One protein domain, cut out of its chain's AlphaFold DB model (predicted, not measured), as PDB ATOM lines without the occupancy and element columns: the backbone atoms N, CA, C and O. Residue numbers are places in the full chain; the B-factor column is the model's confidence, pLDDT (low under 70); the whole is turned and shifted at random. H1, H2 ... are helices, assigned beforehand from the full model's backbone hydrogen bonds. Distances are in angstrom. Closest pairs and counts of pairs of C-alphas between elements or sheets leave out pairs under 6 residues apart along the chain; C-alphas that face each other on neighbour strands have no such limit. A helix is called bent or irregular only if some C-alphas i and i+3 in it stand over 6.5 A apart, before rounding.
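What this domain is: This is residues 215 to 288 and 300 to 415 of the 481 residues of an uncharacterized protein of Galerina marginata (strain CBS 339.88) (UniProt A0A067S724). What shape is this? It is a bundle with H4 through its middle and H1, H2, H3 and the bent H5 round it, H1 and H3 side by side and H2 slanted across them. The short H6 and H7 lie at the rim, and residues 215 to 232 make a long tail along the outside. What is it made of? The printed part has 190 residues and seven named helices, H1 to H7 in chain order, with no named strand; the class is all helix, and the whole is compact, with a radius of gyration of the C-alphas of 16.1 A and spans of 49 by 40 by 33 A.

Where its parts are: Where are the longest helices? H3, residues 301 to 323, measures 33.8 A from C-alpha 301 at (16.568, 6.301, 49.669). H5, residues 357 to 379, was assigned as one helix by its hydrogen bonds but is bent, with C-alphas 368 and 371 7.3 A apart; its arms are H5a, residues 357 to 368, 17.6 A, and H5b, residues 371 to 379, 12.4 A. Where are the others? H1, residues 233 to 250, spans 25.5 A from (13.699, 1.781, 55.108); H2, residues 267 to 285, 27.4 A; and H4, residues 331 to 349, 26.7 A. H6 is residues 385 to 390, and H7 is residues 406 to 412, ending at (5.290, 3.940, 26.219); H7 is only just irregular, with C-alphas 408 and 411 6.9 A apart.

How they stand to each other: What touches H3? H1 runs the same way at a shallow tilt of 8 degrees, the closest C-alphas being Met 244 and Ile 308, 6.2 A. H5b touches residues 313 to 320 of H3 alone, closest at the C-alphas of Gly 313 and Thr 372, 5.9 A. What surrounds the hub, H4? It touches five helices, among them H2, through residues 339 to 347 of H4 alone, at a steep tilt of 45 degrees, with the C-alphas of Leu 272 and Tyr 343 closest at 5.2 A. H7 only just touches it, with 3 pairs of C-alphas within 8 A, Gln 345 and Phe 411 closest at 6.5 A; H6 is close but not clearly touching, at 7.2 A between the C-alphas of Tyr 335 and Leu 387. Are the backbones helical? In H1, H4, H5a, H5b and H6 every O i to N i+4 pair is within hydrogen-bond range; in H2 13 of 15 are, in H3 17 of 19, and in H7 1 of 3, beside 3 of 4 O i to N i+3 pairs.

The domain as a whole: How large is it? The two C-alphas farthest apart, those of His 288 and Asp 326, are 48.8 A apart. Where is the chain cut or linked at length? Residues 289 to 299 are not printed, and C-alphas 288 and 300 are 11.8 A apart across the cut; the links H1 to H2 and H6 to H7 are long. Where is confidence low? The mean pLDDT of the printed part is 82.6, and 35 residues are under 70, among them residues 215 to 225 and 351 to 356.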
ATOM      1  N   SER A 215      11.635 -30.462  31.199       48.31
ATOM      2  CA  SER A 215      10.729 -30.134  32.299       48.31
ATOM      3  C   SER A 215      10.594 -28.621  32.441       48.31
ATOM      4  O   SER A 215      11.581 -27.890  32.429       48.31
ATOM      5  N   SER A 216       9.359 -28.135  32.584       54.25
ATOM      6  CA  SER A 216       9.052 -26.785  33.066       54.25
ATOM      7  C   SER A 216       9.427 -26.691  34.550       54.25
ATOM      8  O   SER A 216       8.567 -26.557  35.426       54.25
ATOM      9  N   SER A 217      10.702 -26.913  34.849       57.19
ATOM     10  CA  SER A 217      11.239 -26.943  36.196       57.19
ATOM     11  C   SER A 217      10.903 -25.623  36.867       57.19
ATOM     12  O   SER A 217      11.244 -24.547  36.369       57.19
ATOM     13  N   ARG A 218      10.173 -25.714  37.973       64.12
ATOM     14  CA  ARG A 218       9.827 -24.551  38.779       64.12
ATOM     15  C   ARG A 218      11.117 -23.946  39.316       64.12
ATOM     16  O   ARG A 218      12.028 -24.685  39.687       64.12
ATOM     17  N   LEU A 219      11.167 -22.619  39.387       67.12
ATOM     18  CA  LEU A 219      12.217 -21.948  40.145       67.12
ATOM     19  C   LEU A 219      12.230 -22.533  41.568       67.12
ATOM     20  O   LEU A 219      11.151 -22.788  42.120       67.12
ATOM     21  N   PRO A 220      13.398 -22.712  42.195       64.94
ATOM     22  CA  PRO A 220      13.421 -23.057  43.596       64.94
ATOM     23  C   PRO A 220      12.660 -22.035  44.416       64.94
ATOM     24  O   PRO A 220      12.748 -20.823  44.188       64.94
ATOM     25  N   ARG A 221      11.940 -22.532  45.418       66.44
ATOM     26  CA  ARG A 221      11.109 -21.691  46.278       66.44
ATOM     27  C   ARG A 221      11.892 -20.573  46.952       66.44
ATOM     28  O   ARG A 221      11.341 -19.505  47.149       66.44
ATOM     29  N   TYR A 222      13.168 -20.776  47.259       66.06
ATOM     30  CA  TYR A 222      13.984 -19.745  47.903       66.06
ATOM     31  C   TYR A 222      14.309 -18.551  46.984       66.06
ATOM     32  O   TYR A 222      14.702 -17.495  47.466       66.06
ATOM     33  N   LEU A 223      14.138 -18.701  45.667       68.06
ATOM     34  CA  LEU A 223      14.199 -17.601  44.700       68.06
ATOM     35  C   LEU A 223      12.799 -17.075  44.346       68.06
ATOM     36  O   LEU A 223      12.682 -16.083  43.623       68.06
ATOM     37  N   HIS A 224      11.728 -17.706  44.847       69.00
ATOM     38  CA  HIS A 224      10.403 -17.100  44.844       69.00
ATOM     39  C   HIS A 224      10.422 -15.972  45.866       69.00
ATOM     40  O   HIS A 224      10.244 -16.182  47.060       69.00
ATOM     41  N   LEU A 225      10.665 -14.758  45.388       67.69
ATOM     42  CA  LEU A 225      10.660 -13.582  46.240       67.69
ATOM     43  C   LEU A 225       9.226 -13.268  46.642       67.69
ATOM     44  O   LEU A 225       8.456 -12.614  45.932       67.69
ATOM     45  N   GLU A 226       8.852 -13.799  47.794       70.25
ATOM     46  CA  GLU A 226       7.626 -13.458  48.490       70.25
ATOM     47  C   GLU A 226       7.974 -12.300  49.415       70.25
ATOM     48  O   GLU A 226       8.333 -12.482  50.575       70.25
ATOM     49  N   ILE A 227       7.990 -11.094  48.845       64.06
ATOM     50  CA  ILE A 227       8.098  -9.892  49.659       64.06
ATOM     51  C   ILE A 227       6.755  -9.711  50.361       64.06
ATOM     52  O   ILE A 227       5.703  -9.694  49.713       64.06
ATOM     53  N   PHE A 228       6.811  -9.643  51.686       62.72
ATOM     54  CA  PHE A 228       5.662  -9.399  52.548       62.72
ATOM     55  C   PHE A 228       5.426  -7.893  52.690       62.72
ATOM     56  O   PHE A 228       6.332  -7.090  52.483       62.72
ATOM     57  N   HIS A 229       4.214  -7.513  53.097       66.00
ATOM     58  CA  HIS A 229       3.767  -6.122  53.240       66.00
ATOM     59  C   HIS A 229       4.560  -5.265  54.258       66.00
ATOM     60  O   HIS A 229       4.233  -4.101  54.454       66.00
ATOM     61  N   GLU A 230       5.596  -5.808  54.902       71.56
ATOM     62  CA  GLU A 230       6.327  -5.191  56.015       71.56
ATOM     63  C   GLU A 230       7.771  -4.824  55.635       71.56
ATOM     64  O   GLU A 230       8.733  -5.240  56.288       71.56
ATOM     65  N   LEU A 231       7.943  -4.040  54.570       81.38
ATOM     66  CA  LEU A 231       9.231  -3.400  54.309       81.38
ATOM     67  C   LEU A 231       9.451  -2.247  55.297       81.38
ATOM     68  O   LEU A 231       8.512  -1.566  55.695       81.38
ATOM     69  N   ASN A 232      10.699  -2.040  55.700       85.69
ATOM     70  CA  ASN A 232      11.151  -0.811  56.345       85.69
ATOM     71  C   ASN A 232      12.241  -0.170  55.475       85.69
ATOM     72  O   ASN A 232      12.697  -0.774  54.502       85.69
ATOM     73  N   GLU A 233      12.687   1.025  55.850       84.62
ATOM     74  CA  GLU A 233      13.699   1.781  55.108       84.62
ATOM     75  C   GLU A 233      14.977   0.962  54.839       84.62
ATOM     76  O   GLU A 233      15.437   0.876  53.702       84.62
ATOM     77  N   THR A 234      15.502   0.264  55.853       85.62
ATOM     78  CA  THR A 234      16.697  -0.588  55.723       85.62
ATOM     79  C   THR A 234      16.503  -1.725  54.718       85.62
ATOM     80  O   THR A 234      17.390  -1.998  53.909       85.62
ATOM     81  N   LEU A 235      15.351  -2.400  54.740       85.81
ATOM     82  CA  LEU A 235      15.048  -3.469  53.790       85.81
ATOM     83  C   LEU A 235      14.883  -2.905  52.374       85.81
ATOM     84  O   LEU A 235      15.384  -3.509  51.429       85.81
ATOM     85  N   CYS A 236      14.269  -1.729  52.215       88.12
ATOM     86  CA  CYS A 236      14.197  -1.035  50.926       88.12
ATOM     87  C   CYS A 236      15.590  -0.676  50.386       88.12
ATOM     88  O   CYS A 236      15.824  -0.840  49.189       88.12
ATOM     89  N   TRP A 237      16.517  -0.256  51.250       88.31
ATOM     90  CA  TRP A 237      17.922  -0.021  50.904       88.31
ATOM     91  C   TRP A 237      18.627  -1.273  50.395       88.31
ATOM     92  O   TRP A 237      19.222  -1.277  49.314       88.31
ATOM     93  N   GLN A 238      18.545  -2.363  51.157       87.12
ATOM     94  CA  GLN A 238      19.149  -3.634  50.764       87.12
ATOM     95  C   GLN A 238      18.558  -4.137  49.442       87.12
ATOM     96  O   GLN A 238      19.289  -4.605  48.567       87.12
ATOM     97  N   PHE A 239      17.244  -3.986  49.274       88.31
ATOM     98  CA  PHE A 239      16.547  -4.368  48.057       88.31
ATOM     99  C   PHE A 239      17.004  -3.534  46.847       88.31
ATOM    100  O   PHE A 239      17.293  -4.098  45.789       88.31
ATOM    101  N   ASN A 240      17.163  -2.215  47.010       91.38
ATOM    102  CA  ASN A 240      17.698  -1.317  45.983       91.38
ATOM    103  C   ASN A 240      19.076  -1.780  45.479       91.38
ATOM    104  O   ASN A 240      19.314  -1.839  44.271       91.38
ATOM    105  N   HIS A 241      19.973  -2.194  46.381       90.88
ATOM    106  CA  HIS A 241      21.278  -2.739  45.994       90.88
ATOM    107  C   HIS A 241      21.170  -4.023  45.167       90.88
ATOM    108  O   HIS A 241      21.913  -4.186  44.197       90.88
ATOM    109  N   VAL A 242      20.248  -4.922  45.524       90.38
ATOM    110  CA  VAL A 242      20.007  -6.157  44.765       90.38
ATOM    111  C   VAL A 242      19.499  -5.841  43.359       90.38
ATOM    112  O   VAL A 242      20.043  -6.369  42.387       90.38
ATOM    113  N   LEU A 243      18.514  -4.947  43.235       92.88
ATOM    114  CA  LEU A 243      17.974  -4.527  41.941       92.88
ATOM    115  C   LEU A 243      19.043  -3.841  41.076       92.88
ATOM    116  O   LEU A 243      19.211  -4.188  39.908       92.88
ATOM    117  N   MET A 244      19.819  -2.920  41.651       93.69
ATOM    118  CA  MET A 244      20.911  -2.249  40.945       93.69
ATOM    119  C   MET A 244      21.969  -3.250  40.459       93.69
ATOM    120  O   MET A 244      22.421  -3.173  39.316       93.69
ATOM    121  N   LYS A 245      22.363  -4.217  41.298       91.69
ATOM    122  CA  LYS A 245      23.310  -5.277  40.912       91.69
ATOM    123  C   LYS A 245      22.750  -6.125  39.767       91.69
ATOM    124  O   LYS A 245      23.481  -6.407  38.819       91.69
ATOM    125  N   PHE A 246      21.469  -6.491  39.829       92.25
ATOM    126  CA  PHE A 246      20.784  -7.210  38.755       92.25
ATOM    127  C   PHE A 246      20.823  -6.438  37.432       92.25
ATOM    128  O   PHE A 246      21.254  -6.991  36.423       92.25
ATOM    129  N   LEU A 247      20.439  -5.158  37.437       93.00
ATOM    130  CA  LEU A 247      20.401  -4.331  36.228       93.00
ATOM    131  C   LEU A 247      21.797  -4.105  35.640       93.00
ATOM    132  O   LEU A 247      21.983  -4.253  34.436       93.00
ATOM    133  N   LYS A 248      22.805  -3.836  36.477       91.56
ATOM    134  CA  LYS A 248      24.202  -3.728  36.022       91.56
ATOM    135  C   LYS A 248      24.696  -5.011  35.365       91.56
ATOM    136  O   LYS A 248      25.413  -4.954  34.372       91.56
ATOM    137  N   TYR A 249      24.314  -6.163  35.907       88.88
ATOM    138  CA  TYR A 249      24.652  -7.442  35.301       88.88
ATOM    139  C   TYR A 249      23.913  -7.656  33.969       88.88
ATOM    140  O   TYR A 249      24.537  -8.046  32.986       88.88
ATOM    141  N   ALA A 250      22.615  -7.346  33.917       89.69
ATOM    142  CA  ALA A 250      21.787  -7.407  32.709       89.69
ATOM    143  C   ALA A 250      22.305  -6.502  31.575       89.69
ATOM    144  O   ALA A 250      22.102  -6.800  30.403       89.69
ATOM    145  N   ALA A 251      22.978  -5.408  31.934       89.75
ATOM    146  CA  ALA A 251      23.618  -4.458  31.032       89.75
ATOM    147  C   ALA A 251      25.025  -4.873  30.555       89.75
ATOM    148  O   ALA A 251      25.593  -4.216  29.681       89.75
ATOM    149  N   GLY A 252      25.629  -5.900  31.160       87.38
ATOM    150  CA  GLY A 252      27.022  -6.265  30.918       87.38
ATOM    151  C   GLY A 252      27.265  -6.802  29.507       87.38
ATOM    152  O   GLY A 252      26.467  -7.561  28.975       87.38
ATOM    153  N   VAL A 253      28.418  -6.471  28.917       74.50
ATOM    154  CA  VAL A 253      28.812  -6.941  27.569       74.50
ATOM    155  C   VAL A 253      29.018  -8.463  27.524       74.50
ATOM    156  O   VAL A 253      28.795  -9.097  26.503       74.50
ATOM    157  N   ASP A 254      29.396  -9.067  28.652       74.31
ATOM    158  CA  ASP A 254      29.543 -10.519  28.804       74.31
ATOM    159  C   ASP A 254      28.236 -11.226  29.193       74.31
ATOM    160  O   ASP A 254      28.245 -12.401  29.597       74.31
ATOM    161  N   PHE A 255      27.111 -10.516  29.157       79.31
ATOM    162  CA  PHE A 255      25.837 -11.079  29.552       79.31
ATOM    163  C   PHE A 255      25.456 -12.235  28.621       79.31
ATOM    164  O   PHE A 255      25.633 -12.192  27.413       79.31
ATOM    165  N   ARG A 256      24.970 -13.330  29.209       74.00
ATOM    166  CA  ARG A 256      24.506 -14.498  28.459       74.00
ATOM    167  C   ARG A 256      23.085 -14.803  28.886       74.00
ATOM    168  O   ARG A 256      22.851 -15.176  30.036       74.00
ATOM    169  N   THR A 257      22.159 -14.673  27.947       73.62
ATOM    170  CA  THR A 257      20.797 -15.192  28.055       73.62
ATOM    171  C   THR A 257      20.673 -16.485  27.283       73.62
ATOM    172  O   THR A 257      20.993 -16.561  26.101       73.62
ATOM    173  N   GLY A 258      20.160 -17.512  27.947       71.12
ATOM    174  CA  GLY A 258      19.814 -18.765  27.302       71.12
ATOM    175  C   GLY A 258      19.024 -19.667  28.241       71.12
ATOM    176  O   GLY A 258      18.989 -19.415  29.450       71.12
ATOM    177  N   PRO A 259      18.388 -20.723  27.712       68.81
ATOM    178  CA  PRO A 259      17.808 -21.774  28.537       68.81
ATOM    179  C   PRO A 259      18.841 -22.280  29.554       68.81
ATOM    180  O   PRO A 259      19.990 -22.533  29.196       68.81
ATOM    181  N   GLY A 260      18.448 -22.381  30.825       68.75
ATOM    182  CA  GLY A 260      19.360 -22.783  31.900       68.75
ATOM    183  C   GLY A 260      20.233 -21.658  32.465       68.75
ATOM    184  O   GLY A 260      21.165 -21.947  33.196       68.75
ATOM    185  N   PHE A 261      19.960 -20.382  32.183       76.12
ATOM    186  CA  PHE A 261      20.529 -19.259  32.945       76.12
ATOM    187  C   PHE A 261      19.499 -18.677  33.900       76.12
ATOM    188  O   PHE A 261      18.318 -18.595  33.556       76.12
ATOM    189  N   LEU A 262      19.955 -18.201  35.065       77.12
ATOM    190  CA  LEU A 262      19.060 -17.610  36.061       77.12
ATOM    191  C   LEU A 262      18.260 -16.460  35.460       77.12
ATOM    192  O   LEU A 262      17.039 -16.476  35.481       77.12
ATOM    193  N   HIS A 263      18.944 -15.570  34.757       82.12
ATOM    194  CA  HIS A 263      18.379 -14.427  34.044       82.12
ATOM    195  C   HIS A 263      17.349 -14.759  32.962       82.12
ATOM    196  O   HIS A 263      16.512 -13.930  32.643       82.12
ATOM    197  N   ALA A 264      17.350 -15.964  32.397       79.75
ATOM    198  CA  ALA A 264      16.316 -16.351  31.439       79.75
ATOM    199  C   ALA A 264      15.083 -16.961  32.126       79.75
ATOM    200  O   ALA A 264      14.110 -17.298  31.464       79.75
ATOM    201  N   HIS A 265      15.094 -17.163  33.440       81.62
ATOM    202  CA  HIS A 265      14.022 -17.861  34.132       81.62
ATOM    203  C   HIS A 265      12.746 -16.998  34.238       81.62
ATOM    204  O   HIS A 265      12.821 -15.822  34.582       81.62
ATOM    205  N   TYR A 266      11.551 -17.577  34.039       79.50
ATOM    206  CA  TYR A 266      10.270 -16.836  34.100       79.50
ATOM    207  C   TYR A 266      10.064 -16.081  35.431       79.50
ATOM    208  O   TYR A 266       9.430 -15.033  35.491       79.50
ATOM    209  N   GLY A 267      10.645 -16.599  36.516       80.56
ATOM    210  CA  GLY A 267      10.667 -15.977  37.844       80.56
ATOM    211  C   GLY A 267      11.360 -14.607  37.927       80.56
ATOM    212  O   GLY A 267      11.072 -13.877  38.872       80.56
ATOM    213  N   VAL A 268      12.185 -14.219  36.941       87.38
ATOM    214  CA  VAL A 268      12.719 -12.844  36.814       87.38
ATOM    215  C   VAL A 268      11.588 -11.827  36.795       87.38
ATOM    216  O   VAL A 268      11.674 -10.796  37.451       87.38
ATOM    217  N   VAL A 269      10.503 -12.137  36.085       89.25
ATOM    218  CA  VAL A 269       9.330 -11.266  35.995       89.25
ATOM    219  C   VAL A 269       8.780 -10.977  37.390       89.25
ATOM    220  O   VAL A 269       8.642  -9.820  37.772       89.25
ATOM    221  N   ARG A 270       8.557 -12.031  38.189       85.69
ATOM    222  CA  ARG A 270       8.064 -11.898  39.566       85.69
ATOM    223  C   ARG A 270       9.041 -11.102  40.430       85.69
ATOM    224  O   ARG A 270       8.599 -10.307  41.250       85.69
ATOM    225  N   PHE A 271      10.350 -11.298  40.260       88.25
ATOM    226  CA  PHE A 271      11.357 -10.487  40.947       88.25
ATOM    227  C   PHE A 271      11.230  -9.003  40.584       88.25
ATOM    228  O   PHE A 271      11.201  -8.172  41.486       88.25
ATOM    229  N   LEU A 272      11.111  -8.661  39.301       91.94
ATOM    230  CA  LEU A 272      11.026  -7.275  38.831       91.94
ATOM    231  C   LEU A 272       9.728  -6.585  39.265       91.94
ATOM    232  O   LEU A 272       9.778  -5.447  39.719       91.94
ATOM    233  N   GLU A 273       8.592  -7.278  39.216       89.31
ATOM    234  CA  GLU A 273       7.308  -6.773  39.731       89.31
ATOM    235  C   GLU A 273       7.377  -6.533  41.252       89.31
ATOM    236  O   GLU A 273       6.960  -5.493  41.764       89.31
ATOM    237  N   GLN A 274       7.976  -7.462  42.006       86.25
ATOM    238  CA  GLN A 274       8.204  -7.281  43.446       86.25
ATOM    239  C   GLN A 274       9.188  -6.142  43.735       86.25
ATOM    240  O   GLN A 274       9.050  -5.434  44.730       86.25
ATOM    241  N   SER A 275      10.156  -5.939  42.843       89.75
ATOM    242  CA  SER A 275      11.112  -4.839  42.914       89.75
ATOM    243  C   SER A 275      10.429  -3.495  42.705       89.75
ATOM    244  O   SER A 275      10.631  -2.579  43.491       89.75
ATOM    245  N   ALA A 276       9.558  -3.396  41.702       91.56
ATOM    246  CA  ALA A 276       8.712  -2.230  41.474       91.56
ATOM    247  C   ALA A 276       7.780  -1.968  42.667       91.56
ATOM    248  O   ALA A 276       7.547  -0.823  43.053       91.56
ATOM    249  N   TRP A 277       7.256  -3.015  43.304       86.94
ATOM    250  CA  TRP A 277       6.526  -2.876  44.565       86.94
ATOM    251  C   TRP A 277       7.396  -2.317  45.702       86.94
ATOM    252  O   TRP A 277       6.996  -1.345  46.337       86.94
ATOM    253  N   ALA A 278       8.608  -2.840  45.904       87.56
ATOM    254  CA  ALA A 278       9.533  -2.342  46.924       87.56
ATOM    255  C   ALA A 278       9.946  -0.877  46.690       87.56
ATOM    256  O   ALA A 278       9.973  -0.092  47.640       87.56
ATOM    257  N   THR A 279      10.189  -0.486  45.433       90.62
ATOM    258  CA  THR A 279      10.441   0.909  45.043       90.62
ATOM    259  C   THR A 279       9.258   1.800  45.395       90.62
ATOM    260  O   THR A 279       9.452   2.868  45.962       90.62
ATOM    261  N   ARG A 280       8.019   1.366  45.128       86.44
ATOM    262  CA  ARG A 280       6.823   2.133  45.512       86.44
ATOM    263  C   ARG A 280       6.744   2.332  47.020       86.44
ATOM    264  O   ARG A 280       6.690   3.471  47.462       86.44
ATOM    265  N   CYS A 281       6.824   1.248  47.793       83.94
ATOM    266  CA  CYS A 281       6.791   1.325  49.255       83.94
ATOM    267  C   CYS A 281       7.907   2.210  49.815       83.94
ATOM    268  O   CYS A 281       7.702   2.901  50.806       83.94
ATOM    269  N   SER A 282       9.075   2.230  49.166       85.50
ATOM    270  CA  SER A 282      10.177   3.088  49.597       85.50
ATOM    271  C   SER A 282       9.839   4.579  49.541       85.50
ATOM    272  O   SER A 282      10.274   5.328  50.408       85.50
ATOM    273  N   MET A 283       9.020   4.996  48.570       85.12
ATOM    274  CA  MET A 283       8.627   6.397  48.400       85.12
ATOM    275  C   MET A 283       7.647   6.854  49.482       85.12
ATOM    276  O   MET A 283       7.630   8.035  49.810       85.12
ATOM    277  N   ASP A 284       6.894   5.931  50.087       77.88
ATOM    278  CA  ASP A 284       6.036   6.244  51.233       77.88
ATOM    279  C   ASP A 284       6.863   6.549  52.500       77.88
ATOM    280  O   ASP A 284       6.412   7.311  53.355       77.88
ATOM    281  N   PHE A 285       8.089   6.017  52.624       74.88
ATOM    282  CA  PHE A 285       8.971   6.307  53.767       74.88
ATOM    283  C   PHE A 285       9.627   7.690  53.692       74.88
ATOM    284  O   PHE A 285       9.894   8.286  54.731       74.88
ATOM    285  N   VAL A 286       9.840   8.224  52.485       65.69
ATOM    286  CA  VAL A 286      10.530   9.511  52.256       65.69
ATOM    287  C   VAL A 286       9.737  10.700  52.821       65.69
ATOM    288  O   VAL A 286      10.312  11.730  53.165       65.69
ATOM    289  N   ASN A 287       8.422  10.550  53.004       60.41
ATOM    290  CA  ASN A 287       7.565  11.577  53.604       60.41
ATOM    291  C   ASN A 287       7.762  11.744  55.121       60.41
ATOM    292  O   ASN A 287       7.264  12.704  55.714       60.41
ATOM    293  N   HIS A 288       8.497  10.837  55.763       57.19
ATOM    294  CA  HIS A 288       8.965  11.024  57.125       57.19
ATOM    295  C   HIS A 288      10.380  11.575  57.058       57.19
ATOM    296  O   HIS A 288      11.324  10.804  56.952       57.19
ATOM    297  N   ASP A 300      19.995   9.732  50.173       82.31
ATOM    298  CA  ASP A 300      18.573   9.513  50.471       82.31
ATOM    299  C   ASP A 300      18.070   8.271  49.707       82.31
ATOM    300  O   ASP A 300      18.460   8.042  48.558       82.31
ATOM    301  N   LEU A 301      17.187   7.466  50.309       83.88
ATOM    302  CA  LEU A 301      16.568   6.301  49.669       83.88
ATOM    303  C   LEU A 301      15.933   6.682  48.326       83.88
ATOM    304  O   LEU A 301      16.029   5.932  47.350       83.88
ATOM    305  N   ARG A 302      15.363   7.890  48.243       85.31
ATOM    306  CA  ARG A 302      14.858   8.457  46.990       85.31
ATOM    307  C   ARG A 302      15.947   8.576  45.926       85.31
ATOM    308  O   ARG A 302      15.730   8.178  44.782       85.31
ATOM    309  N   GLU A 303      17.105   9.121  46.282       88.69
ATOM    310  CA  GLU A 303      18.230   9.299  45.360       88.69
ATOM    311  C   GLU A 303      18.846   7.943  44.977       88.69
ATOM    312  O   GLU A 303      19.236   7.735  43.827       88.69
ATOM    313  N   ALA A 304      18.823   6.969  45.889       89.56
ATOM    314  CA  ALA A 304      19.245   5.598  45.625       89.56
ATOM    315  C   ALA A 304      18.410   4.934  44.520       89.56
ATOM    316  O   ALA A 304      18.967   4.359  43.580       89.56
ATOM    317  N   TYR A 305      17.081   5.056  44.597       91.62
ATOM    318  CA  TYR A 305      16.185   4.565  43.550       91.62
ATOM    319  C   TYR A 305      16.263   5.420  42.288       91.62
ATOM    320  O   TYR A 305      16.216   4.878  41.186       91.62
ATOM    321  N   ARG A 306      16.450   6.738  42.404       93.25
ATOM    322  CA  ARG A 306      16.676   7.612  41.246       93.25
ATOM    323  C   ARG A 306      17.894   7.186  40.431       93.25
ATOM    324  O   ARG A 306      17.812   7.146  39.203       93.25
ATOM    325  N   ALA A 307      18.976   6.786  41.096       94.44
ATOM    326  CA  ALA A 307      20.169   6.265  40.441       94.44
ATOM    327  C   ALA A 307      19.875   5.026  39.575       94.44
ATOM    328  O   ALA A 307      20.527   4.842  38.549       94.44
ATOM    329  N   ILE A 308      18.872   4.205  39.923       95.88
ATOM    330  CA  ILE A 308      18.428   3.085  39.075       95.88
ATOM    331  C   ILE A 308      17.875   3.596  37.744       95.88
ATOM    332  O   ILE A 308      18.310   3.134  36.693       95.88
ATOM    333  N   PHE A 309      16.952   4.560  37.757       96.88
ATOM    334  CA  PHE A 309      16.352   5.084  36.523       96.88
ATOM    335  C   PHE A 309      17.372   5.807  35.646       96.88
ATOM    336  O   PHE A 309      17.357   5.633  34.427       96.88
ATOM    337  N   ILE A 310      18.283   6.566  36.265       96.44
ATOM    338  CA  ILE A 310      19.410   7.195  35.566       96.44
ATOM    339  C   ILE A 310      20.271   6.115  34.903       96.44
ATOM    340  O   ILE A 310      20.487   6.175  33.695       96.44
ATOM    341  N   SER A 311      20.665   5.080  35.650       96.44
ATOM    342  CA  SER A 311      21.475   3.978  35.121       96.44
ATOM    343  C   SER A 311      20.786   3.244  33.966       96.44
ATOM    344  O   SER A 311      21.451   2.908  32.987       96.44
ATOM    345  N   ILE A 312      19.465   3.026  34.033       97.38
ATOM    346  CA  ILE A 312      18.706   2.439  32.920       97.38
ATOM    347  C   ILE A 312      18.757   3.357  31.694       97.38
ATOM    348  O   ILE A 312      19.043   2.894  30.588       97.38
ATOM    349  N   GLY A 313      18.498   4.653  31.875       96.81
ATOM    350  CA  GLY A 313      18.495   5.628  30.785       96.81
ATOM    351  C   GLY A 313      19.859   5.756  30.106       96.81
ATOM    352  O   GLY A 313      19.944   5.713  28.879       96.81
ATOM    353  N   GLU A 314      20.933   5.865  30.886       96.62
ATOM    354  CA  GLU A 314      22.309   5.932  30.383       96.62
ATOM    355  C   GLU A 314      22.680   4.679  29.590       96.62
ATOM    356  O   GLU A 314      23.182   4.778  28.468       96.62
ATOM    357  N   GLN A 315      22.365   3.498  30.125       95.94
ATOM    358  CA  GLN A 315      22.706   2.242  29.473       95.94
ATOM    359  C   GLN A 315      21.922   2.023  28.171       95.94
ATOM    360  O   GLN A 315      22.493   1.593  27.168       95.94
ATOM    361  N   LEU A 316      20.626   2.350  28.143       95.00
ATOM    362  CA  LEU A 316      19.838   2.272  26.911       95.00
ATOM    363  C   LEU A 316      20.346   3.259  25.853       95.00
ATOM    364  O   LEU A 316      20.438   2.895  24.683       95.00
ATOM    365  N   ASN A 317      20.724   4.479  26.247       95.00
ATOM    366  CA  ASN A 317      21.336   5.454  25.339       95.00
ATOM    367  C   ASN A 317      22.678   4.960  24.783       95.00
ATOM    368  O   ASN A 317      22.957   5.122  23.590       95.00
ATOM    369  N   HIS A 318      23.490   4.315  25.620       93.31
ATOM    370  CA  HIS A 318      24.729   3.678  25.189       93.31
ATOM    371  C   HIS A 318      24.464   2.584  24.142       93.31
ATOM    372  O   HIS A 318      25.087   2.589  23.081       93.31
ATOM    373  N   PHE A 319      23.483   1.707  24.376       91.44
ATOM    374  CA  PHE A 319      23.085   0.680  23.410       91.44
ATOM    375  C   PHE A 319      22.529   1.254  22.102       91.44
ATOM    376  O   PHE A 319      22.870   0.759  21.028       91.44
ATOM    377  N   ILE A 320      21.734   2.327  22.167       91.75
ATOM    378  CA  ILE A 320      21.267   3.052  20.978       91.75
ATOM    379  C   ILE A 320      22.466   3.540  20.163       91.75
ATOM    380  O   ILE A 320      22.488   3.327  18.953       91.75
ATOM    381  N   SER A 321      23.455   4.146  20.820       91.06
ATOM    382  CA  SER A 321      24.646   4.705  20.168       91.06
ATOM    383  C   SER A 321      25.531   3.620  19.548       91.06
ATOM    384  O   SER A 321      26.050   3.802  18.452       91.06
ATOM    385  N   LEU A 322      25.677   2.470  20.216       87.25
ATOM    386  CA  LEU A 322      26.433   1.329  19.690       87.25
ATOM    387  C   LEU A 322      25.808   0.766  18.411       87.25
ATOM    388  O   LEU A 322      26.509   0.512  17.437       87.25
ATOM    389  N   ALA A 323      24.487   0.614  18.370       83.44
ATOM    390  CA  ALA A 323      23.813   0.052  17.204       83.44
ATOM    391  C   ALA A 323      23.798   0.983  15.973       83.44
ATOM    392  O   ALA A 323      23.501   0.526  14.874       83.44
ATOM    393  N   ASP A 324      24.108   2.280  16.124       78.06
ATOM    394  CA  ASP A 324      24.334   3.166  14.964       78.06
ATOM    395  C   ASP A 324      25.614   2.802  14.197       78.06
ATOM    396  O   ASP A 324      25.771   3.204  13.044       78.06
ATOM    397  N   SER A 325      26.515   2.040  14.824       72.31
ATOM    398  CA  SER A 325      27.780   1.610  14.225       72.31
ATOM    399  C   SER A 325      27.723   0.225  13.567       72.31
ATOM    400  O   SER A 325      28.397   0.026  12.562       72.31
ATOM    401  N   ASP A 326      26.880  -0.686  14.065       63.16
ATOM    402  CA  ASP A 326      26.665  -2.038  13.532       63.16
ATOM    403  C   ASP A 326      25.180  -2.415  13.678       63.16
ATOM    404  O   ASP A 326      24.631  -2.438  14.778       63.16
ATOM    405  N   ALA A 327      24.504  -2.709  12.564       61.28
ATOM    406  CA  ALA A 327      23.039  -2.785  12.471       61.28
ATOM    407  C   ALA A 327      22.369  -3.975  13.201       61.28
ATOM    408  O   ALA A 327      21.163  -4.188  13.058       61.28
ATOM    409  N   THR A 328      23.113  -4.780  13.965       75.69
ATOM    410  CA  THR A 328      22.575  -5.946  14.677       75.69
ATOM    411  C   THR A 328      22.346  -5.636  16.149       75.69
ATOM    412  O   THR A 328      23.289  -5.361  16.889       75.69
ATOM    413  N   VAL A 329      21.091  -5.741  16.594       74.81
ATOM    414  CA  VAL A 329      20.739  -5.650  18.016       74.81
ATOM    415  C   VAL A 329      21.345  -6.838  18.749       74.81
ATOM    416  O   VAL A 329      21.010  -7.990  18.470       74.81
ATOM    417  N   LEU A 330      22.231  -6.553  19.698       79.50
ATOM    418  CA  LEU A 330      22.831  -7.586  20.526       79.50
ATOM    419  C   LEU A 330      21.779  -8.163  21.510       79.50
ATOM    420  O   LEU A 330      20.951  -7.406  22.041       79.50
ATOM    421  N   PRO A 331      21.761  -9.487  21.770       77.00
ATOM    422  CA  PRO A 331      20.821 -10.124  22.702       77.00
ATOM    423  C   PRO A 331      20.797  -9.498  24.106       77.00
ATOM    424  O   PRO A 331      19.751  -9.446  24.755       77.00
ATOM    425  N   GLU A 332      21.938  -8.990  24.561       78.88
ATOM    426  CA  GLU A 332      22.143  -8.312  25.838       78.88
ATOM    427  C   GLU A 332      21.344  -7.002  25.898       78.88
ATOM    428  O   GLU A 332      20.644  -6.733  26.876       78.88
ATOM    429  N   MET A 333      21.360  -6.224  24.809       86.44
ATOM    430  CA  MET A 333      20.596  -4.975  24.703       86.44
ATOM    431  C   MET A 333      19.095  -5.249  24.810       86.44
ATOM    432  O   MET A 333      18.370  -4.549  25.519       86.44
ATOM    433  N   SER A 334      18.658  -6.311  24.130       88.31
ATOM    434  CA  SER A 334      17.273  -6.767  24.138       88.31
ATOM    435  C   SER A 334      16.840  -7.140  25.551       88.31
ATOM    436  O   SER A 334      15.841  -6.633  26.057       88.31
ATOM    437  N   TYR A 335      17.623  -7.980  26.226       91.38
ATOM    438  CA  TYR A 335      17.327  -8.418  27.585       91.38
ATOM    439  C   TYR A 335      17.218  -7.262  28.579       91.38
ATOM    440  O   TYR A 335      16.248  -7.185  29.342       91.38
ATOM    441  N   PHE A 336      18.185  -6.344  28.555       93.81
ATOM    442  CA  PHE A 336      18.180  -5.179  29.430       93.81
ATOM    443  C   PHE A 336      16.945  -4.301  29.207       93.81
ATOM    444  O   PHE A 336      16.317  -3.855  30.168       93.81
ATOM    445  N   PHE A 337      16.552  -4.100  27.945       94.75
ATOM    446  CA  PHE A 337      15.338  -3.366  27.603       94.75
ATOM    447  C   PHE A 337      14.076  -4.052  28.143       94.75
ATOM    448  O   PHE A 337      13.282  -3.391  28.811       94.75
ATOM    449  N   TYR A 338      13.893  -5.360  27.925       93.88
ATOM    450  CA  TYR A 338      12.702  -6.082  28.401       93.88
ATOM    451  C   TYR A 338      12.599  -6.113  29.931       93.88
ATOM    452  O   TYR A 338      11.523  -5.877  30.478       93.88
ATOM    453  N   THR A 339      13.702  -6.368  30.635       94.56
ATOM    454  CA  THR A 339      13.703  -6.396  32.108       94.56
ATOM    455  C   THR A 339      13.443  -5.015  32.704       94.56
ATOM    456  O   THR A 339      12.638  -4.872  33.624       94.56
ATOM    457  N   SER A 340      14.035  -3.974  32.117       96.50
ATOM    458  CA  SER A 340      13.759  -2.589  32.495       96.50
ATOM    459  C   SER A 340      12.310  -2.199  32.183       96.50
ATOM    460  O   SER A 340      11.677  -1.520  32.985       96.50
ATOM    461  N   ALA A 341      11.747  -2.668  31.063       95.31
ATOM    462  CA  ALA A 341      10.355  -2.421  30.698       95.31
ATOM    463  C   ALA A 341       9.370  -3.056  31.676       95.31
ATOM    464  O   ALA A 341       8.431  -2.378  32.066       95.31
ATOM    465  N   ILE A 342       9.600  -4.295  32.119       94.56
ATOM    466  CA  ILE A 342       8.764  -4.942  33.144       94.56
ATOM    467  C   ILE A 342       8.776  -4.124  34.440       94.56
ATOM    468  O   ILE A 342       7.722  -3.820  34.989       94.56
ATOM    469  N   TYR A 343       9.961  -3.726  34.907       95.12
ATOM    470  CA  TYR A 343      10.100  -2.937  36.131       95.12
ATOM    471  C   TYR A 343       9.423  -1.557  36.028       95.12
ATOM    472  O   TYR A 343       8.670  -1.165  36.916       95.12
ATOM    473  N   VAL A 344       9.654  -0.822  34.937       95.19
ATOM    474  CA  VAL A 344       9.098   0.527  34.728       95.19
ATOM    475  C   VAL A 344       7.591   0.492  34.477       95.19
ATOM    476  O   VAL A 344       6.872   1.378  34.939       95.19
ATOM    477  N   GLN A 345       7.103  -0.510  33.747       93.00
ATOM    478  CA  GLN A 345       5.683  -0.649  33.454       93.00
ATOM    479  C   GLN A 345       4.888  -0.894  34.743       93.00
ATOM    480  O   GLN A 345       3.910  -0.179  34.952       93.00
ATOM    481  N   ASP A 346       5.343  -1.784  35.636       90.50
ATOM    482  CA  ASP A 346       4.611  -2.107  36.874       90.50
ATOM    483  C   ASP A 346       4.504  -0.882  37.802       90.50
ATOM    484  O   ASP A 346       3.481  -0.648  38.451       90.50
ATOM    485  N   LEU A 347       5.533  -0.027  37.797       90.44
ATOM    486  CA  LEU A 347       5.512   1.268  38.478       90.44
ATOM    487  C   LEU A 347       4.524   2.258  37.858       90.44
ATOM    488  O   LEU A 347       3.852   2.985  38.588       90.44
ATOM    489  N   LYS A 348       4.454   2.309  36.525       89.00
ATOM    490  CA  LYS A 348       3.633   3.283  35.797       89.00
ATOM    491  C   LYS A 348       2.148   2.942  35.823       89.00
ATOM    492  O   LYS A 348       1.324   3.850  35.886       89.00
ATOM    493  N   THR A 349       1.800   1.665  35.709       84.69
ATOM    494  CA  THR A 349       0.404   1.249  35.544       84.69
ATOM    495  C   THR A 349      -0.301   1.056  36.876       84.69
ATOM    496  O   THR A 349      -1.511   1.222  36.923       84.69
ATOM    497  N   SER A 350       0.400   0.743  37.968       78.44
ATOM    498  CA  SER A 350      -0.195   0.401  39.270       78.44
ATOM    499  C   SER A 350      -1.336   1.344  39.743       78.44
ATOM    500  O   SER A 350      -1.070   2.508  40.044       78.44
ATOM    501  N   PRO A 351      -2.574   0.839  39.954       66.38
ATOM    502  CA  PRO A 351      -3.754   1.649  40.297       66.38
ATOM    503  C   PRO A 351      -3.831   2.026  41.781       66.38
ATOM    504  O   PRO A 351      -4.588   2.909  42.169       66.38
ATOM    505  N   TRP A 352      -3.050   1.359  42.631       62.38
ATOM    506  CA  TRP A 352      -3.186   1.380  44.092       62.38
ATOM    507  C   TRP A 352      -2.958   2.744  44.766       62.38
ATOM    508  O   TRP A 352      -3.153   2.860  45.971       62.38
ATOM    509  N   PHE A 353      -2.566   3.773  44.013       53.31
ATOM    510  CA  PHE A 353      -2.142   5.065  44.551       53.31
ATOM    511  C   PHE A 353      -2.688   6.265  43.779       53.31
ATOM    512  O   PHE A 353      -2.059   7.318  43.745       53.31
ATOM    513  N   GLU A 354      -3.880   6.167  43.182       58.09
ATOM    514  CA  GLU A 354      -4.495   7.328  42.522       58.09
ATOM    515  C   GLU A 354      -4.625   8.574  43.423       58.09
ATOM    516  O   GLU A 354      -4.754   9.675  42.890       58.09
ATOM    517  N   SER A 355      -4.486   8.425  44.746       55.56
ATOM    518  CA  SER A 355      -4.611   9.490  45.741       55.56
ATOM    519  C   SER A 355      -3.369   9.794  46.603       55.56
ATOM    520  O   SER A 355      -3.527  10.525  47.579       55.56
ATOM    521  N   SER A 356      -2.164   9.262  46.332       66.00
ATOM    522  CA  SER A 356      -0.975   9.532  47.178       66.00
ATOM    523  C   SER A 356       0.088  10.412  46.509       66.00
ATOM    524  O   SER A 356       0.276  10.387  45.295       66.00
ATOM    525  N   GLU A 357       0.829  11.175  47.319       70.50
ATOM    526  CA  GLU A 357       2.006  11.950  46.893       70.50
ATOM    527  C   GLU A 357       3.093  11.060  46.263       70.50
ATOM    528  O   GLU A 357       3.741  11.452  45.290       70.50
ATOM    529  N   ALA A 358       3.206   9.810  46.726       71.06
ATOM    530  CA  ALA A 358       4.098   8.809  46.152       71.06
ATOM    531  C   ALA A 358       3.835   8.558  44.656       71.06
ATOM    532  O   ALA A 358       4.775   8.258  43.921       71.06
ATOM    533  N   LYS A 359       2.602   8.756  44.158       78.31
ATOM    534  CA  LYS A 359       2.302   8.676  42.717       78.31
ATOM    535  C   LYS A 359       3.076   9.714  41.910       78.31
ATOM    536  O   LYS A 359       3.588   9.384  40.841       78.31
ATOM    537  N   TYR A 360       3.178  10.945  42.406       80.94
ATOM    538  CA  TYR A 360       3.937  11.998  41.730       80.94
ATOM    539  C   TYR A 360       5.434  11.695  41.768       80.94
ATOM    540  O   TYR A 360       6.088  11.758  40.733       80.94
ATOM    541  N   LEU A 361       5.951  11.258  42.920       81.44
ATOM    542  CA  LEU A 361       7.367  10.911  43.076       81.44
ATOM    543  C   LEU A 361       7.788   9.740  42.178       81.44
ATOM    544  O   LEU A 361       8.792   9.831  41.473       81.44
ATOM    545  N   VAL A 362       7.011   8.653  42.158       84.94
ATOM    546  CA  VAL A 362       7.256   7.515  41.257       84.94
ATOM    547  C   VAL A 362       7.095   7.942  39.798       84.94
ATOM    548  O   VAL A 362       7.897   7.544  38.955       84.94
ATOM    549  N   GLY A 363       6.101   8.785  39.500       85.88
ATOM    550  CA  GLY A 363       5.895   9.362  38.174       85.88
ATOM    551  C   GLY A 363       7.119  10.130  37.677       85.88
ATOM    552  O   GLY A 363       7.581   9.876  36.567       85.88
ATOM    553  N   ASP A 364       7.693  10.999  38.508       87.94
ATOM    554  CA  ASP A 364       8.907  11.757  38.191       87.94
ATOM    555  C   ASP A 364      10.090  10.834  37.887       87.94
ATOM    556  O   ASP A 364      10.796  11.041  36.902       87.94
ATOM    557  N   LEU A 365      10.280   9.780  38.688       90.56
ATOM    558  CA  LEU A 365      11.339   8.792  38.468       90.56
ATOM    559  C   LEU A 365      11.154   8.027  37.154       90.56
ATOM    560  O   LEU A 365      12.091   7.901  36.367       90.56
ATOM    561  N   VAL A 366       9.938   7.555  36.885       92.62
ATOM    562  CA  VAL A 366       9.596   6.868  35.634       92.62
ATOM    563  C   VAL A 366       9.805   7.795  34.431       92.62
ATOM    564  O   VAL A 366      10.354   7.378  33.408       92.62
ATOM    565  N   ASN A 367       9.443   9.073  34.549       92.50
ATOM    566  CA  ASN A 367       9.599  10.058  33.481       92.50
ATOM    567  C   ASN A 367      11.065  10.307  33.085       92.50
ATOM    568  O   ASN A 367      11.307  10.703  31.946       92.50
ATOM    569  N   ILE A 368      12.040  10.012  33.958       93.31
ATOM    570  CA  ILE A 368      13.476  10.079  33.622       93.31
ATOM    571  C   ILE A 368      13.818   9.115  32.478       93.31
ATOM    572  O   ILE A 368      14.593   9.460  31.587       93.31
ATOM    573  N   VAL A 369      13.249   7.905  32.483       95.81
ATOM    574  CA  VAL A 369      13.667   6.818  31.580       95.81
ATOM    575  C   VAL A 369      12.744   6.637  30.368       95.81
ATOM    576  O   VAL A 369      13.187   6.162  29.319       95.81
ATOM    577  N   LEU A 370      11.471   7.049  30.464       95.25
ATOM    578  CA  LEU A 370      10.482   6.864  29.392       95.25
ATOM    579  C   LEU A 370      10.930   7.388  28.013       95.25
ATOM    580  O   LEU A 370      10.770   6.643  27.041       95.25
ATOM    581  N   PRO A 371      11.503   8.606  27.872       95.62
ATOM    582  CA  PRO A 371      11.936   9.106  26.566       95.62
ATOM    583  C   PRO A 371      12.964   8.186  25.900       95.62
ATOM    584  O   PRO A 371      12.833   7.856  24.719       95.62
ATOM    585  N   THR A 372      13.941   7.705  26.670       95.81
ATOM    586  CA  THR A 372      14.977   6.797  26.173       95.81
ATOM    587  C   THR A 372      14.400   5.435  25.799       95.81
ATOM    588  O   THR A 372      14.730   4.895  24.743       95.81
ATOM    589  N   MET A 373      13.493   4.882  26.609       95.50
ATOM    590  CA  MET A 373      12.830   3.610  26.298       95.50
ATOM    591  C   MET A 373      11.994   3.681  25.015       95.50
ATOM    592  O   MET A 373      12.001   2.741  24.219       95.50
ATOM    593  N   ARG A 374      11.301   4.801  24.781       94.56
ATOM    594  CA  ARG A 374      10.557   5.048  23.534       94.56
ATOM    595  C   ARG A 374      11.484   5.115  22.335       94.56
ATOM    596  O   ARG A 374      11.204   4.492  21.314       94.56
ATOM    597  N   LEU A 375      12.587   5.853  22.466       93.75
ATOM    598  CA  LEU A 375      13.590   5.958  21.414       93.75
ATOM    599  C   LEU A 375      14.174   4.581  21.079       93.75
ATOM    600  O   LEU A 375      14.222   4.218  19.904       93.75
ATOM    601  N   TYR A 376      14.527   3.799  22.103       92.69
ATOM    602  CA  TYR A 376      15.009   2.429  21.950       92.69
ATOM    603  C   TYR A 376      13.993   1.574  21.181       92.69
ATOM    604  O   TYR A 376      14.314   1.020  20.131       92.69
ATOM    605  N   LYS A 377      12.736   1.536  21.637       91.19
ATOM    606  CA  LYS A 377      11.675   0.740  21.004       91.19
ATOM    607  C   LYS A 377      11.382   1.158  19.561       91.19
ATOM    608  O   LYS A 377      11.129   0.308  18.714       91.19
ATOM    609  N   LYS A 378      11.401   2.462  19.271       90.81
ATOM    610  CA  LYS A 378      11.200   2.991  17.915       90.81
ATOM    611  C   LYS A 378      12.322   2.554  16.975       90.81
ATOM    612  O   LYS A 378      12.060   2.263  15.811       90.81
ATOM    613  N   LYS A 379      13.559   2.550  17.469       89.44
ATOM    614  CA  LYS A 379      14.749   2.207  16.690       89.44
ATOM    615  C   LYS A 379      14.880   0.703  16.456       89.44
ATOM    616  O   LYS A 379      15.317   0.292  15.387       89.44
ATOM    617  N   PHE A 380      14.457  -0.097  17.427       87.31
ATOM    618  CA  PHE A 380      14.535  -1.552  17.384       87.31
ATOM    619  C   PHE A 380      13.126  -2.150  17.505       87.31
ATOM    620  O   PHE A 380      12.713  -2.544  18.590       87.31
ATOM    621  N   PRO A 381      12.324  -2.195  16.430       77.19
ATOM    622  CA  PRO A 381      11.036  -2.880  16.467       77.19
ATOM    623  C   PRO A 381      11.234  -4.409  16.483       77.19
ATOM    624  O   PRO A 381      11.998  -4.941  15.684       77.19
ATOM    625  N   GLY A 382      10.520  -5.130  17.359       66.25
ATOM    626  CA  GLY A 382      10.505  -6.608  17.374       66.25
ATOM    627  C   GLY A 382      11.651  -7.273  18.150       66.25
ATOM    628  O   GLY A 382      12.197  -8.278  17.706       66.25
ATOM    629  N   VAL A 383      12.022  -6.702  19.297       64.62
ATOM    630  CA  VAL A 383      13.336  -6.880  19.937       64.62
ATOM    631  C   VAL A 383      13.671  -8.320  20.362       64.62
ATOM    632  O   VAL A 383      14.840  -8.679  20.308       64.62
ATOM    633  N   SER A 384      12.724  -9.192  20.735       79.44
ATOM    634  CA  SER A 384      13.041 -10.623  20.920       79.44
ATOM    635  C   SER A 384      11.803 -11.505  21.119       79.44
ATOM    636  O   SER A 384      11.228 -11.540  22.206       79.44
ATOM    637  N   THR A 385      11.451 -12.325  20.124       83.25
ATOM    638  CA  THR A 385      10.385 -13.341  20.268       83.25
ATOM    639  C   THR A 385      10.710 -14.385  21.339       83.25
ATOM    640  O   THR A 385       9.806 -14.905  21.992       83.25
ATOM    641  N   PHE A 386      11.998 -14.670  21.556       84.31
ATOM    642  CA  PHE A 386      12.458 -15.555  22.623       84.31
ATOM    643  C   PHE A 386      12.131 -14.981  24.004       84.31
ATOM    644  O   PHE A 386      11.499 -15.669  24.803       84.31
ATOM    645  N   LEU A 387      12.515 -13.730  24.285       85.75
ATOM    646  CA  LEU A 387      12.257 -13.112  25.591       85.75
ATOM    647  C   LEU A 387      10.765 -12.886  25.825       85.75
ATOM    648  O   LEU A 387      10.286 -13.119  26.931       85.75
ATOM    649  N   GLU A 388      10.021 -12.502  24.788       89.00
ATOM    650  CA  GLU A 388       8.567 -12.379  24.883       89.00
ATOM    651  C   GLU A 388       7.903 -13.716  25.198       89.00
ATOM    652  O   GLU A 388       7.029 -13.767  26.058       89.00
ATOM    653  N   GLY A 389       8.340 -14.805  24.558       86.00
ATOM    654  CA  GLY A 389       7.873 -16.154  24.868       86.00
ATOM    655  C   GLY A 389       8.243 -16.591  26.287       86.00
ATOM    656  O   GLY A 389       7.411 -17.153  26.994       86.00
ATOM    657  N   GLN A 390       9.466 -16.285  26.720       84.62
ATOM    658  CA  GLN A 390      10.010 -16.696  28.013       84.62
ATOM    659  C   GLN A 390       9.394 -15.939  29.197       84.62
ATOM    660  O   GLN A 390       9.170 -16.514  30.262       84.62
ATOM    661  N   PHE A 391       9.113 -14.651  29.015       89.06
ATOM    662  CA  PHE A 391       8.481 -13.789  30.013       89.06
ATOM    663  C   PHE A 391       6.978 -13.631  29.783       89.06
ATOM    664  O   PHE A 391       6.343 -12.810  30.442       89.06
ATOM    665  N   LYS A 392       6.383 -14.421  28.884       86.75
ATOM    666  CA  LYS A 392       4.942 -14.407  28.632       86.75
ATOM    667  C   LYS A 392       4.163 -14.704  29.914       86.75
ATOM    668  O   LYS A 392       4.549 -15.544  30.722       86.75
ATOM    669  N   GLY A 393       3.027 -14.042  30.075       83.88
ATOM    670  CA  GLY A 393       2.089 -14.304  31.157       83.88
ATOM    671  C   GLY A 393       1.130 -13.141  31.348       83.88
ATOM    672  O   GLY A 393       1.185 -12.148  30.620       83.88
ATOM    673  N   GLU A 394       0.262 -13.284  32.334       76.38
ATOM    674  CA  GLU A 394      -0.569 -12.192  32.831       76.38
ATOM    675  C   GLU A 394       0.240 -11.334  33.806       76.38
ATOM    676  O   GLU A 394       1.199 -11.803  34.437       76.38
ATOM    677  N   GLU A 395      -0.127 -10.062  33.906       72.25
ATOM    678  CA  GLU A 395       0.427  -9.186  34.928       72.25
ATOM    679  C   GLU A 395      -0.208  -9.459  36.279       72.25
ATOM    680  O   GLU A 395      -1.420  -9.643  36.392       72.25
ATOM    681  N   ARG A 396       0.603  -9.397  37.335       69.19
ATOM    682  CA  ARG A 396       0.110  -9.595  38.698       69.19
ATOM    683  C   ARG A 396      -0.922  -8.543  39.110       69.19
ATOM    684  O   ARG A 396      -1.875  -8.875  39.811       69.19
ATOM    685  N   MET A 397      -0.704  -7.285  38.725       65.94
ATOM    686  CA  MET A 397      -1.538  -6.153  39.148       65.94
ATOM    687  C   MET A 397      -2.690  -5.857  38.178       65.94
ATOM    688  O   MET A 397      -3.716  -5.338  38.612       65.94
ATOM    689  N   TYR A 398      -2.550  -6.229  36.902       66.56
ATOM    690  CA  TYR A 398      -3.574  -6.065  35.867       66.56
ATOM    691  C   TYR A 398      -3.792  -7.366  35.098       66.56
ATOM    692  O   TYR A 398      -3.288  -7.516  33.982       66.56
ATOM    693  N   PRO A 399      -4.612  -8.288  35.626       63.31
ATOM    694  CA  PRO A 399      -4.893  -9.550  34.942       63.31
ATOM    695  C   PRO A 399      -5.584  -9.364  33.577       63.31
ATOM    696  O   PRO A 399      -5.727 -10.318  32.822       63.31
ATOM    697  N   LEU A 400      -6.008  -8.142  33.237       67.69
ATOM    698  CA  LEU A 400      -6.653  -7.814  31.966       67.69
ATOM    699  C   LEU A 400      -5.669  -7.529  30.822       67.69
ATOM    700  O   LEU A 400      -6.102  -7.514  29.672       67.69
ATOM    701  N   SER A 401      -4.378  -7.302  31.097       79.25
ATOM    702  CA  SER A 401      -3.379  -7.077  30.046       79.25
ATOM    703  C   SER A 401      -2.437  -8.278  29.918       79.25
ATOM    704  O   SER A 401      -1.841  -8.756  30.885       79.25
ATOM    705  N   VAL A 402      -2.317  -8.809  28.699       87.50
ATOM    706  CA  VAL A 402      -1.345  -9.867  28.392       87.50
ATOM    707  C   VAL A 402       0.019  -9.210  28.215       87.50
ATOM    708  O   VAL A 402       0.142  -8.282  27.414       87.50
ATOM    709  N   ARG A 403       1.055  -9.682  28.919       90.31
ATOM    710  CA  ARG A 403       2.397  -9.086  28.835       90.31
ATOM    711  C   ARG A 403       2.893  -9.036  27.384       90.31
ATOM    712  O   ARG A 403       2.750 -10.008  26.642       90.31
ATOM    713  N   PHE A 404       3.462  -7.894  26.998       90.62
ATOM    714  CA  PHE A 404       3.934  -7.561  25.640       90.62
ATOM    715  C   PHE A 404       2.859  -7.452  24.547       90.62
ATOM    716  O   PHE A 404       3.200  -7.265  23.379       90.62
ATOM    717  N   SER A 405       1.572  -7.498  24.900       90.38
ATOM    718  CA  SER A 405       0.493  -7.077  23.997       90.38
ATOM    719  C   SER A 405       0.613  -5.597  23.621       90.38
ATOM    720  O   SER A 405       1.384  -4.833  24.214       90.38
ATOM    721  N   LYS A 406      -0.168  -5.162  22.628       89.50
ATOM    722  CA  LYS A 406      -0.232  -3.747  22.247       89.50
ATOM    723  C   LYS A 406      -0.682  -2.887  23.432       89.50
ATOM    724  O   LYS A 406      -0.104  -1.832  23.670       89.50
ATOM    725  N   GLU A 407      -1.649  -3.383  24.193       89.44
ATOM    726  CA  GLU A 407      -2.199  -2.762  25.395       89.44
ATOM    727  C   GLU A 407      -1.136  -2.671  26.489       89.44
ATOM    728  O   GLU A 407      -0.962  -1.617  27.096       89.44
ATOM    729  N   TRP A 408      -0.360  -3.742  26.685       90.88
ATOM    730  CA  TRP A 408       0.746  -3.746  27.641       90.88
ATOM    731  C   TRP A 408       1.768  -2.666  27.315       90.88
ATOM    732  O   TRP A 408       2.212  -1.937  28.190       90.88
ATOM    733  N   TRP A 409       2.108  -2.532  26.037       92.12
ATOM    734  CA  TRP A 409       3.075  -1.568  25.535       92.12
ATOM    735  C   TRP A 409       2.590  -0.112  25.515       92.12
ATOM    736  O   TRP A 409       3.426   0.778  25.327       92.12
ATOM    737  N   ALA A 410       1.297   0.137  25.736       90.81
ATOM    738  CA  ALA A 410       0.705   1.472  25.698       90.81
ATOM    739  C   ALA A 410       1.296   2.419  26.755       90.81
ATOM    740  O   ALA A 410       1.234   3.635  26.598       90.81
ATOM    741  N   PHE A 411       1.954   1.897  27.801       90.00
ATOM    742  CA  PHE A 411       2.671   2.730  28.776       90.00
ATOM    743  C   PHE A 411       3.808   3.555  28.146       90.00
ATOM    744  O   PHE A 411       4.240   4.552  28.729       90.00
ATOM    745  N   LEU A 412       4.307   3.164  26.971       91.81
ATOM    746  CA  LEU A 412       5.290   3.940  26.219       91.81
ATOM    747  C   LEU A 412       4.644   4.952  25.269       91.81
ATOM    748  O   LEU A 412       5.340   5.868  24.843       91.81
ATOM    749  N   ASP A 413       3.352   4.847  24.976       88.56
ATOM    750  CA  ASP A 413       2.679   5.773  24.073       88.56
ATOM    751  C   ASP A 413       2.402   7.102  24.797       88.56
ATOM    752  O   ASP A 413       2.007   7.138  25.962       88.56
ATOM    753  N   ASP A 414       2.638   8.225  24.116       70.44
ATOM    754  CA  ASP A 414       2.331   9.569  24.634       70.44
ATOM    755  C   ASP A 414       0.820   9.881  24.622       70.44
ATOM    756  O   ASP A 414       0.385  10.868  25.208       70.44
ATOM    757  N   ASN A 415       0.017   9.022  23.982       52.12
ATOM    758  CA  ASN A 415      -1.375   9.282  23.609       52.12
ATOM    759  C   ASN A 415      -2.390   8.393  24.350       52.12
ATOM    760  O   ASN A 415      -3.395   7.999  23.758       52.12
TER     761      ASN A 415